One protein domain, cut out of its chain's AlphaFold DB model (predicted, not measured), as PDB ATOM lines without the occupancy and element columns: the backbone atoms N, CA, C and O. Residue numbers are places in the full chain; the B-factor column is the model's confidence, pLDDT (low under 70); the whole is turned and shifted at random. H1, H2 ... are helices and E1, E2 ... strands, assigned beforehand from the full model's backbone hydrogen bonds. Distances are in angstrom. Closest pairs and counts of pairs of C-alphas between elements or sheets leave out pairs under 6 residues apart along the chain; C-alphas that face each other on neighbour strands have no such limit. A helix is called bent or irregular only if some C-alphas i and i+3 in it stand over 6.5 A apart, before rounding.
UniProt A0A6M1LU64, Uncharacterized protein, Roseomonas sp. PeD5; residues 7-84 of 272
ATOM      1  N   ALA A   7       5.119  -9.179 -40.047       95.69
ATOM      2  CA  ALA A   7       3.711  -9.034 -39.683       95.69
ATOM      3  C   ALA A   7       2.811 -10.045 -40.417       95.69
ATOM      4  O   ALA A   7       1.906 -10.607 -39.808       95.69
ATOM      5  N   GLU A   8       3.095 -10.331 -41.692       95.38
ATOM      6  CA  GLU A   8       2.369 -11.339 -42.474       95.38
ATOM      7  C   GLU A   8       2.627 -12.747 -41.926       95.38
ATOM      8  O   GLU A   8       1.691 -13.526 -41.771       95.38
ATOM      9  N   ILE A   9       3.879 -13.056 -41.563       94.25
ATOM     10  CA  ILE A   9       4.260 -14.340 -40.954       94.25
ATOM     11  C   ILE A   9       3.481 -14.575 -39.657       94.25
ATOM     12  O   ILE A   9       2.901 -15.643 -39.475       94.25
ATOM     13  N   GLU A  10       3.443 -13.586 -38.760       95.00
ATOM     14  CA  GLU A  10       2.723 -13.724 -37.491       95.00
ATOM     15  C   GLU A  10       1.205 -13.809 -37.689       95.00
ATOM     16  O   GLU A  10       0.562 -14.622 -37.029       95.00
ATOM     17  N   ALA A  11       0.632 -13.065 -38.640       95.94
ATOM     18  CA  ALA A  11      -0.788 -13.184 -38.975       95.94
ATOM     19  C   ALA A  11      -1.144 -14.587 -39.500       95.94
ATOM     20  O   ALA A  11      -2.156 -15.165 -39.102       95.94
ATOM     21  N   ILE A  12      -0.292 -15.168 -40.352       95.38
ATOM     22  CA  ILE A  12      -0.480 -16.531 -40.865       95.38
ATOM     23  C   ILE A  12      -0.361 -17.556 -39.731       95.38
ATOM     24  O   ILE A  12      -1.214 -18.436 -39.618       95.38
ATOM     25  N   LYS A  13       0.650 -17.426 -38.859       95.69
ATOM     26  CA  LYS A  13       0.814 -18.297 -37.681       95.69
ATOM     27  C   LYS A  13      -0.409 -18.257 -36.781       95.69
ATOM     28  O   LYS A  13      -0.875 -19.308 -36.354       95.69
ATOM     29  N   GLU A  14      -0.938 -17.069 -36.513       96.56
ATOM     30  CA  GLU A  14      -2.105 -16.922 -35.652       96.56
ATOM     31  C   GLU A  14      -3.353 -17.571 -36.260       96.56
ATOM     32  O   GLU A  14      -4.086 -18.264 -35.558       96.56
ATOM     33  N   GLY A  15      -3.537 -17.465 -37.579       97.06
ATOM     34  CA  GLY A  15      -4.578 -18.210 -38.288       97.06
ATOM     35  C   GLY A  15      -4.413 -19.732 -38.176       97.06
ATOM     36  O   GLY A  15      -5.386 -20.447 -37.945       97.06
ATOM     37  N   MET A  16      -3.182 -20.243 -38.274       97.62
ATOM     38  CA  MET A  16      -2.881 -21.679 -38.159       97.62
ATOM     39  C   MET A  16      -2.980 -22.221 -36.718       97.62
ATOM     40  O   MET A  16      -3.079 -23.433 -36.525       97.62
ATOM     41  N   ARG A  17      -2.989 -21.346 -35.704       97.50
ATOM     42  CA  ARG A  17      -3.226 -21.696 -34.288       97.50
ATOM     43  C   ARG A  17      -4.704 -21.829 -33.930       97.50
ATOM     44  O   ARG A  17      -5.034 -22.334 -32.855       97.50
ATOM     45  N   GLN A  18      -5.602 -21.397 -34.809       98.00
ATOM     46  CA  GLN A  18      -7.029 -21.616 -34.621       98.00
ATOM     47  C   GLN A  18      -7.391 -23.056 -34.982       98.00
ATOM     48  O   GLN A  18      -6.887 -23.612 -35.961       98.00
ATOM     49  N   TRP A  19      -8.283 -23.652 -34.187       98.31
ATOM     50  CA  TRP A  19      -8.848 -24.961 -34.494       98.31
ATOM     51  C   TRP A  19      -9.581 -24.909 -35.831       98.31
ATOM     52  O   TRP A  19     -10.521 -24.135 -36.004       98.31
ATOM     53  N   GLN A  20      -9.163 -25.757 -36.761       98.62
ATOM     54  CA  GLN A  20      -9.745 -25.843 -38.095       98.62
ATOM     55  C   GLN A  20      -9.684 -27.279 -38.611       98.62
ATOM     56  O   GLN A  20      -8.958 -28.109 -38.065       98.62
ATOM     57  N   SER A  21     -10.448 -27.597 -39.655       98.56
ATOM     58  CA  SER A  21     -10.372 -28.928 -40.261       98.56
ATOM     59  C   SER A  21      -8.998 -29.151 -40.916       98.56
ATOM     60  O   SER A  21      -8.366 -28.184 -41.360       98.56
ATOM     61  N   PRO A  22      -8.537 -30.408 -41.057       98.50
ATOM     62  CA  PRO A  22      -7.297 -30.701 -41.779       98.50
ATOM     63  C   PRO A  22      -7.277 -30.118 -43.201       98.50
ATOM     64  O   PRO A  22      -6.269 -29.567 -43.638       98.50
ATOM     65  N   ALA A  23      -8.418 -30.152 -43.899       98.31
ATOM     66  CA  ALA A  23      -8.563 -29.568 -45.231       98.31
ATOM     67  C   ALA A  23      -8.395 -28.037 -45.234       98.31
ATOM     68  O   ALA A  23      -7.740 -27.498 -46.124       98.31
ATOM     69  N   ALA A  24      -8.939 -27.333 -44.235       98.31
ATOM     70  CA  ALA A  24      -8.795 -25.881 -44.117       98.31
ATOM     71  C   ALA A  24      -7.347 -25.461 -43.810       98.31
ATOM     72  O   ALA A  24      -6.848 -24.495 -44.397       98.31
ATOM     73  N   LEU A  25      -6.645 -26.219 -42.955       98.38
ATOM     74  CA  LEU A  25      -5.228 -25.967 -42.688       98.38
ATOM     75  C   LEU A  25      -4.379 -26.211 -43.944       98.38
ATOM     76  O   LEU A  25      -3.542 -25.373 -44.276       98.38
ATOM     77  N   SER A  26      -4.641 -27.295 -44.687       97.69
ATOM     78  CA  SER A  26      -3.978 -27.570 -45.973       97.69
ATOM     79  C   SER A  26      -4.196 -26.435 -46.974       97.69
ATOM     80  O   SER A  26      -3.234 -25.910 -47.523       97.69
ATOM     81  N   ALA A  27      -5.438 -25.971 -47.141       97.38
ATOM     82  CA  ALA A  27      -5.746 -24.853 -48.031       97.38
ATOM     83  C   ALA A  27      -5.022 -23.556 -47.622       97.38
ATOM     84  O   ALA A  27      -4.609 -22.772 -48.478       97.38
ATOM     85  N   SER A  28      -4.827 -23.328 -46.319       96.75
ATOM     86  CA  SER A  28      -4.060 -22.184 -45.808       96.75
ATOM     87  C   SER A  28      -2.565 -22.293 -46.132       96.75
ATOM     88  O   SER A  28      -1.937 -21.290 -46.495       96.75
ATOM     89  N   VAL A  29      -1.996 -23.500 -46.044       95.94
ATOM     90  CA  VAL A  29      -0.623 -23.792 -46.483       95.94
ATOM     91  C   VAL A  29      -0.486 -23.551 -47.987       95.94
ATOM     92  O   VAL A  29       0.404 -22.804 -48.396       95.94
ATOM     93  N   ASP A  30      -1.393 -24.096 -48.798       95.50
ATOM     94  CA  ASP A  30      -1.357 -23.975 -50.259       95.50
ATOM     95  C   ASP A  30      -1.491 -22.523 -50.712       95.50
ATOM     96  O   ASP A  30      -0.685 -22.044 -51.507       95.50
ATOM     97  N   LYS A  31      -2.435 -21.770 -50.132       95.38
ATOM     98  CA  LYS A  31      -2.590 -20.333 -50.396       95.38
ATOM     99  C   LYS A  31      -1.298 -19.564 -50.120       95.38
ATOM    100  O   LYS A  31      -0.886 -18.729 -50.926       95.38
ATOM    101  N   THR A  32      -0.652 -19.850 -48.991       93.62
ATOM    102  CA  THR A  32       0.610 -19.205 -48.604       93.62
ATOM    103  C   THR A  32       1.727 -19.561 -49.586       93.62
ATOM    104  O   THR A  32       2.463 -18.684 -50.040       93.62
ATOM    105  N   ARG A  33       1.819 -20.840 -49.969       93.50
ATOM    106  CA  ARG A  33       2.769 -21.327 -50.972       93.50
ATOM    107  C   ARG A  33       2.550 -20.654 -52.327       93.50
ATOM    108  O   ARG A  33       3.516 -20.207 -52.929       93.50
ATOM    109  N   SER A  34       1.310 -20.512 -52.792       92.81
ATOM    110  CA  SER A  34       1.005 -19.811 -54.048       92.81
ATOM    111  C   SER A  34       1.390 -18.331 -54.006       92.81
ATOM    112  O   SER A  34       1.810 -17.782 -55.021       92.81
ATOM    113  N   GLN A  35       1.267 -17.679 -52.846       94.44
ATOM    114  CA  GLN A  35       1.576 -16.257 -52.690       94.44
ATOM    115  C   GLN A  35       3.085 -15.969 -52.660       94.44
ATOM    116  O   GLN A  35       3.540 -14.988 -53.251       94.44
ATOM    117  N   PHE A  36       3.861 -16.799 -51.964       93.50
ATOM    118  CA  PHE A  36       5.278 -16.527 -51.692       93.50
ATOM    119  C   PHE A  36       6.244 -17.487 -52.405       93.50
ATOM    120  O   PHE A  36       7.452 -17.251 -52.409       93.50
ATOM    121  N   GLY A  37       5.724 -18.538 -53.041       91.06
ATOM    122  CA  GLY A  37       6.485 -19.614 -53.667       91.06
ATOM    123  C   GLY A  37       7.109 -20.582 -52.661       91.06
ATOM    124  O   GLY A  37       6.903 -20.484 -51.453       91.06
ATOM    125  N   ASP A  38       7.917 -21.518 -53.157       86.81
ATOM    126  CA  ASP A  38       8.457 -22.629 -52.357       86.81
ATOM    127  C   ASP A  38       9.455 -22.199 -51.274       86.81
ATOM    128  O   ASP A  38       9.704 -22.954 -50.333       86.81
ATOM    129  N   CYS A  39       9.979 -20.969 -51.326       83.00
ATOM    130  CA  CYS A  39      10.935 -20.480 -50.330       83.00
ATOM    131  C   CYS A  39      10.376 -20.479 -48.896       83.00
ATOM    132  O   CYS A  39      11.141 -20.534 -47.930       83.00
ATOM    133  N   VAL A  40       9.048 -20.429 -48.750       85.31
ATOM    134  CA  VAL A  40       8.374 -20.528 -47.449       85.31
ATOM    135  C   VAL A  40       8.455 -21.937 -46.872       85.31
ATOM    136  O   VAL A  40       8.613 -22.104 -45.673       85.31
ATOM    137  N   ILE A  41       8.449 -22.971 -47.708       80.44
ATOM    138  CA  ILE A  41       8.535 -24.359 -47.243       80.44
ATOM    139  C   ILE A  41       9.974 -24.715 -46.885       80.44
ATOM    140  O   ILE A  41      10.212 -25.559 -46.026       80.44
ATOM    141  N   THR A  42      10.956 -24.080 -47.510       80.44
ATOM    142  CA  THR A  42      12.342 -24.552 -47.479       80.44
ATOM    143  C   THR A  42      13.179 -23.778 -46.454       80.44
ATOM    144  O   THR A  42      14.057 -24.342 -45.793       80.44
ATOM    145  N   GLY A  43      12.832 -22.515 -46.186       82.88
ATOM    146  CA  GLY A  43      13.503 -21.679 -45.191       82.88
ATOM    147  C   GLY A  43      13.464 -22.234 -43.757       82.88
ATOM    148  O   GLY A  43      12.482 -22.825 -43.299       82.88
ATOM    149  N   ASN A  44      14.546 -22.019 -43.004       81.06
ATOM    150  CA  ASN A  44      14.627 -22.440 -41.597       81.06
ATOM    151  C   ASN A  44      13.698 -21.630 -40.686       81.06
ATOM    152  O   ASN A  44      13.089 -22.200 -39.790       81.06
ATOM    153  N   GLN A  45      13.534 -20.334 -40.963       84.19
ATOM    154  CA  GLN A  45      12.657 -19.408 -40.223       84.19
ATOM    155  C   GLN A  45      11.153 -19.715 -40.360       84.19
ATOM    156  O   GLN A  45      10.307 -18.999 -39.835       84.19
ATOM    157  N   PHE A  46      10.835 -20.773 -41.096       88.44
ATOM    158  CA  PHE A  46       9.515 -21.118 -41.576       88.44
ATOM    159  C   PHE A  46       9.148 -22.578 -41.272       88.44
ATOM    160  O   PHE A  46       8.331 -23.187 -41.961       88.44
ATOM    161  N   SER A  47       9.780 -23.175 -40.255       91.44
ATOM    162  CA  SER A  47       9.521 -24.573 -39.888       91.44
ATOM    163  C   SER A  47       8.049 -24.843 -39.585       91.44
ATOM    164  O   SER A  47       7.537 -25.863 -40.037       91.44
ATOM    165  N   PHE A  48       7.358 -23.872 -38.984       94.62
ATOM    166  CA  PHE A  48       5.931 -23.952 -38.678       94.62
ATOM    167  C   PHE A  48       5.042 -24.216 -39.902       94.62
ATOM    168  O   PHE A  48       3.998 -24.844 -39.770       94.62
ATOM    169  N   TRP A  49       5.438 -23.786 -41.109       93.94
ATOM    170  CA  TRP A  49       4.678 -24.106 -42.323       93.94
ATOM    171  C   TRP A  49       4.819 -25.567 -42.722       93.94
ATOM    172  O   TRP A  49       3.841 -26.176 -43.149       93.94
ATOM    173  N   ARG A  50       6.013 -26.146 -42.560       92.75
ATOM    174  CA  ARG A  50       6.212 -27.584 -42.774       92.75
ATOM    175  C   ARG A  50       5.468 -28.388 -41.721       92.75
ATOM    176  O   ARG A  50       4.788 -29.337 -42.076       92.75
ATOM    177  N   GLU A  51       5.545 -27.975 -40.459       95.94
ATOM    178  CA  GLU A  51       4.792 -28.589 -39.361       95.94
ATOM    179  C   GLU A  51       3.282 -28.538 -39.643       95.94
ATOM    180  O   GLU A  51       2.614 -29.562 -39.529       95.94
ATOM    181  N   ALA A  52       2.754 -27.404 -40.123       97.06
ATOM    182  CA  ALA A  52       1.357 -27.275 -40.539       97.06
ATOM    183  C   ALA A  52       1.001 -28.197 -41.716       97.06
ATOM    184  O   ALA A  52      -0.029 -28.865 -41.673       97.06
ATOM    185  N   ALA A  53       1.843 -28.260 -42.753       96.25
ATOM    186  CA  ALA A  53       1.617 -29.106 -43.927       96.25
ATOM    187  C   ALA A  53       1.629 -30.601 -43.564       96.25
ATOM    188  O   ALA A  53       0.687 -31.334 -43.867       96.25
ATOM    189  N   THR A  54       2.676 -31.039 -42.859       96.38
ATOM    190  CA  THR A  54       2.834 -32.402 -42.340       96.38
ATOM    191  C   THR A  54       1.688 -32.760 -41.397       96.38
ATOM    192  O   THR A  54       1.089 -33.825 -41.533       96.38
ATOM    193  N   GLY A  55       1.343 -31.855 -40.481       97.81
ATOM    194  CA  GLY A  55       0.247 -32.018 -39.538       97.81
ATOM    195  C   GLY A  55      -1.105 -32.158 -40.225       97.81
ATOM    196  O   GLY A  55      -1.856 -33.069 -39.892       97.81
ATOM    197  N   ALA A  56      -1.417 -31.303 -41.202       98.12
ATOM    198  CA  ALA A  56      -2.676 -31.357 -41.945       98.12
ATOM    199  C   ALA A  56      -2.825 -32.677 -42.718       98.12
ATOM    200  O   ALA A  56      -3.879 -33.313 -42.647       98.12
ATOM    201  N   ALA A  57      -1.765 -33.119 -43.403       97.12
ATOM    202  CA  ALA A  57      -1.749 -34.400 -44.106       97.12
ATOM    203  C   ALA A  57      -1.953 -35.577 -43.139       97.12
ATOM    204  O   ALA A  57      -2.814 -36.427 -43.363       97.12
ATOM    205  N   PHE A  58      -1.222 -35.588 -42.022       97.62
ATOM    206  CA  PHE A  58      -1.359 -36.612 -40.990       97.62
ATOM    207  C   PHE A  58      -2.762 -36.640 -40.373       97.62
ATOM    208  O   PHE A  58      -3.400 -37.690 -40.345       97.62
ATOM    209  N   ALA A  59      -3.272 -35.485 -39.940       98.00
ATOM    210  CA  ALA A  59      -4.585 -35.343 -39.320       98.00
ATOM    211  C   ALA A  59      -5.713 -35.821 -40.247       98.00
ATOM    212  O   ALA A  59      -6.639 -36.490 -39.788       98.00
ATOM    213  N   LYS A  60      -5.611 -35.543 -41.554       97.31
ATOM    214  CA  LYS A  60      -6.533 -36.080 -42.562       97.31
ATOM    215  C   LYS A  60      -6.503 -37.612 -42.584       97.31
ATOM    216  O   LYS A  60      -7.559 -38.230 -42.507       97.31
ATOM    217  N   LEU A  61      -5.313 -38.214 -42.657       96.19
ATOM    218  CA  LEU A  61      -5.139 -39.667 -42.793       96.19
ATOM    219  C   LEU A  61      -5.636 -40.463 -41.582       96.19
ATOM    220  O   LEU A  61      -6.123 -41.582 -41.728       96.19
ATOM    221  N   ILE A  62      -5.538 -39.897 -40.379       96.56
ATOM    222  CA  ILE A  62      -6.031 -40.554 -39.161       96.56
ATOM    223  C   ILE A  62      -7.504 -40.252 -38.857       96.56
ATOM    224  O   ILE A  62      -8.045 -40.832 -37.915       96.56
ATOM    225  N   GLY A  63      -8.152 -39.383 -39.641       96.31
ATOM    226  CA  GLY A  63      -9.550 -38.992 -39.452       96.31
ATOM    227  C   GLY A  63      -9.775 -38.006 -38.301       96.31
ATOM    228  O   GLY A  63     -10.814 -38.057 -37.647       96.31
ATOM    229  N   ALA A  64      -8.814 -37.124 -38.015       97.50
ATOM    230  CA  ALA A  64      -8.986 -36.089 -37.000       97.50
ATOM    231  C   ALA A  64     -10.025 -35.043 -37.442       97.50
ATOM    232  O   ALA A  64     -10.034 -34.593 -38.590       97.50
ATOM    233  N   GLY A  65     -10.881 -34.616 -36.510       98.12
ATOM    234  CA  GLY A  65     -11.926 -33.625 -36.774       98.12
ATOM    235  C   GLY A  65     -11.387 -32.196 -36.870       98.12
ATOM    236  O   GLY A  65     -11.912 -31.384 -37.632       98.12
ATOM    237  N   ALA A  66     -10.323 -31.884 -36.124       98.50
ATOM    238  CA  ALA A  66      -9.652 -30.591 -36.198       98.50
ATOM    239  C   ALA A  66      -8.154 -30.691 -35.884       98.50
ATOM    240  O   ALA A  66      -7.690 -31.644 -35.261       98.50
ATOM    241  N   ILE A  67      -7.405 -29.677 -36.297       98.75
ATOM    242  CA  ILE A  67      -5.975 -29.501 -36.048       98.75
ATOM    243  C   ILE A  67      -5.673 -28.019 -35.808       98.75
ATOM    244  O   ILE A  67      -6.395 -27.144 -36.294       98.75
ATOM    245  N   ARG A  68      -4.602 -27.743 -35.062       98.31
ATOM    246  CA  ARG A  68      -3.961 -26.430 -34.967       98.31
ATOM    247  C   ARG A  68      -2.464 -26.550 -34.680       98.31
ATOM    248  O   ARG A  68      -2.019 -27.553 -34.123       98.31
ATOM    249  N   LEU A  69      -1.713 -25.496 -34.989       98.00
ATOM    250  CA  LEU A  69      -0.383 -25.276 -34.410       98.00
ATOM    251  C   LEU A  69      -0.512 -24.854 -32.942       98.00
ATOM    252  O   LEU A  69      -1.494 -24.199 -32.574       98.00
ATOM    253  N   THR A  70       0.485 -25.153 -32.110       97.38
ATOM    254  CA  THR A  70       0.528 -24.579 -30.756       97.38
ATOM    255  C   THR A  70       1.295 -23.252 -30.713       97.38
ATOM    256  O   THR A  70       1.981 -22.841 -31.651       97.38
ATOM    257  N   SER A  71       1.106 -22.504 -29.626       88.12
ATOM    258  CA  SER A  71       1.815 -21.245 -29.376       88.12
ATOM    259  C   SER A  71       3.082 -21.419 -28.535       88.12
ATOM    260  O   SER A  71       3.819 -20.449 -28.372       88.12
ATOM    261  N   LYS A  72       3.289 -22.604 -27.950       83.31
ATOM    262  CA  LYS A  72       4.431 -22.922 -27.084       83.31
ATOM    263  C   LYS A  72       5.552 -23.537 -27.918       83.31
ATOM    264  O   LYS A  72       5.318 -23.979 -29.034       83.31
ATOM    265  N   ASP A  73       6.746 -23.619 -27.339       84.56
ATOM    266  CA  ASP A  73       7.890 -24.279 -27.983       84.56
ATOM    267  C   ASP A  73       7.683 -25.793 -28.183       84.56
ATOM    268  O   ASP A  73       8.377 -26.391 -28.996       84.56
ATOM    269  N   ARG A  74       6.776 -26.422 -27.416       92.56
ATOM    270  CA  ARG A  74       6.367 -27.829 -27.565       92.56
ATOM    271  C   ARG A  74       4.976 -28.083 -26.954       92.56
ATOM    272  O   ARG A  74       4.675 -27.466 -25.922       92.56
ATOM    273  N   PRO A  75       4.153 -28.974 -27.540       96.69
ATOM    274  CA  PRO A  75       4.388 -29.699 -28.801       96.69
ATOM    275  C   PRO A  75       4.199 -28.779 -30.019       96.69
ATOM    276  O   PRO A  75       3.646 -27.691 -29.881       96.69
ATOM    277  N   ASP A  76       4.590 -29.208 -31.215       97.69
ATOM    278  CA  ASP A  76       4.383 -28.411 -32.439       97.69
ATOM    279  C   ASP A  76       2.887 -28.257 -32.801       97.69
ATOM    280  O   ASP A  76       2.430 -27.191 -33.232       97.69
ATOM    281  N   LEU A  77       2.097 -29.319 -32.597       98.00
ATOM    282  CA  LEU A  77       0.702 -29.416 -33.032       98.00
ATOM    283  C   LEU A  77      -0.229 -29.912 -31.926       98.00
ATOM    284  O   LEU A  77       0.172 -30.629 -31.011       98.00
ATOM    285  N   GLN A  78      -1.514 -29.614 -32.104       98.50
ATOM    286  CA  GLN A  78      -2.605 -30.314 -31.441       98.50
ATOM    287  C   GLN A  78      -3.621 -30.802 -32.464       98.50
ATOM    288  O   GLN A  78      -4.006 -30.063 -33.374       98.50
ATOM    289  N   ILE A  79      -4.093 -32.032 -32.287       98.50
ATOM    290  CA  ILE A  79      -5.174 -32.617 -33.084       98.50
ATOM    291  C   ILE A  79      -6.361 -32.932 -32.182       98.50
ATOM    292  O   ILE A  79      -6.197 -33.280 -31.016       98.50
ATOM    293  N   LYS A  80      -7.567 -32.799 -32.723       98.56
ATOM    294  CA  LYS A  80      -8.810 -33.163 -32.055       98.56
ATOM    295  C   LYS A  80      -9.370 -34.413 -32.719       98.56
ATOM    296  O   LYS A  80      -9.799 -34.367 -33.875       98.56
ATOM    297  N   LEU A  81      -9.343 -35.514 -31.983       97.38
ATOM    298  CA  LEU A  81     -10.035 -36.754 -32.320       97.38
ATOM    299  C   LEU A  81     -11.473 -36.682 -31.780       97.38
ATOM    300  O   LEU A  81     -11.890 -35.636 -31.283       97.38
ATOM    301  N   ALA A  82     -12.251 -37.758 -31.923       94.88
ATOM    302  CA  ALA A  82     -13.655 -37.772 -31.500       94.88
ATOM    303  C   ALA A  82     -13.822 -37.339 -30.031       94.88
ATOM    304  O   ALA A  82     -14.586 -36.415 -29.751       94.88
ATOM    305  N   ASP A  83     -13.027 -37.930 -29.137       94.31
ATOM    306  CA  ASP A  83     -13.216 -37.796 -27.688       94.31
ATOM    307  C   ASP A  83     -12.030 -37.137 -26.968       94.31
ATOM    308  O   ASP A  83     -12.074 -36.928 -25.757       94.31
ATOM    309  N   GLU A  84     -10.966 -36.781 -27.691       97.56
ATOM    310  CA  GLU A  84      -9.735 -36.282 -27.076       97.56
ATOM    311  C   GLU A  84      -8.997 -35.240 -27.922       97.56
ATOM    312  O   GLU A  84      -9.137 -35.154 -29.147       97.56
TER     313      GLU A  84
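Overview. This is residues 7 to 84 of the 272 residues of an uncharacterized protein of Roseomonas sp. PeD5 (UniProt A0A6M1LU64). Three helices, H1, H2 and H4, make an up-and-down bundle in which H2 and H4 are well joined and H1 is more loosely held, and a small hairpin of two strands, E1 and E2, packs on the bundle with E1 next to the helices. The short helix H3 sits at the corner between H2 and H4, and residues 34 to 39 stick out there. The printed part has 78 residues, with four named helices and then two named strands in the order H1 H2 H3 H4 E1 E2; the sheet's order is E1 - E2, antiparallel, and the class is mostly helix. The whole is compact, with a radius of gyration of the C-alphas of 11.9 A, and elongated, with spans of 36 by 24 by 18 A.

Along the chain. H1 is residues 7 to 16, 14.3 A long from first to last C-alpha, beginning at C-alpha 7 (3.711, -9.034, -39.683). H2 is residues 22 to 36, 21.4 A long. H3 is residues 39 to 42, 5.2 A long. H4 is residues 44 to 62, 27.6 A long, from C-alpha 44 at (14.627, -22.440, -41.597); it is irregular, with C-alphas 45 and 48 8.3 A apart. E1 is residues 66 to 69, 10.8 A long, and E2 is residues 77 to 80, 10.3 A long, ending at C-alpha 80 (-8.810, -33.163, -32.055).

Arrangement. In the bundle, each helix runs against the one before it. H1 and H2 are close but not clearly touching, with the closest C-alphas, those of Met 16 and Leu 25, 6.7 A apart; they run opposite ways at a shallow tilt of 17 degrees. H2 and H4 touch, with the C-alphas of Pro 22 and Ala 56 closest at 4.7 A, and run opposite ways at a shallow tilt of 32 degrees. H1 and H4 are close but not clearly touching, with the C-alphas of Met 16 and Ala 52 closest at 7.4 A. H3 and H4 touch only at the corner by their link, where the C-alphas of Ile 41 and Arg 50 are closest at 6.0 A. H2 and H3 only just touch, and only at the corner, with 3 pairs of C-alphas within 8 A, the closest those of Arg 33 and Val 40 at 6.7 A. The closest C-alphas of H4 and E1 are those of Ala 52 and Leu 69, 6.7 A apart. E1 and E2 are an antiparallel hairpin, with N 68 and O 78 at 2.9 A and N 80 and O 66 at 2.8 A within hydrogen-bond range. H1 and E2 are apart. In H1 and H2 every O i to N i+4 pair is within hydrogen-bond range, in H4 12 of 15 are, and H3 is too short for such a pair.

Size, cuts and confidence. The two C-alphas farthest apart, those of Cys 39 and Asp 83, are 37.4 A apart. The printed part has no cut. The links from H1 to H2, H2 to H3, H3 to H4 and H4 to E1 are tight, and that from E1 to E2 is short. The mean pLDDT of the printed part is 94.5, and no printed residue is under 70.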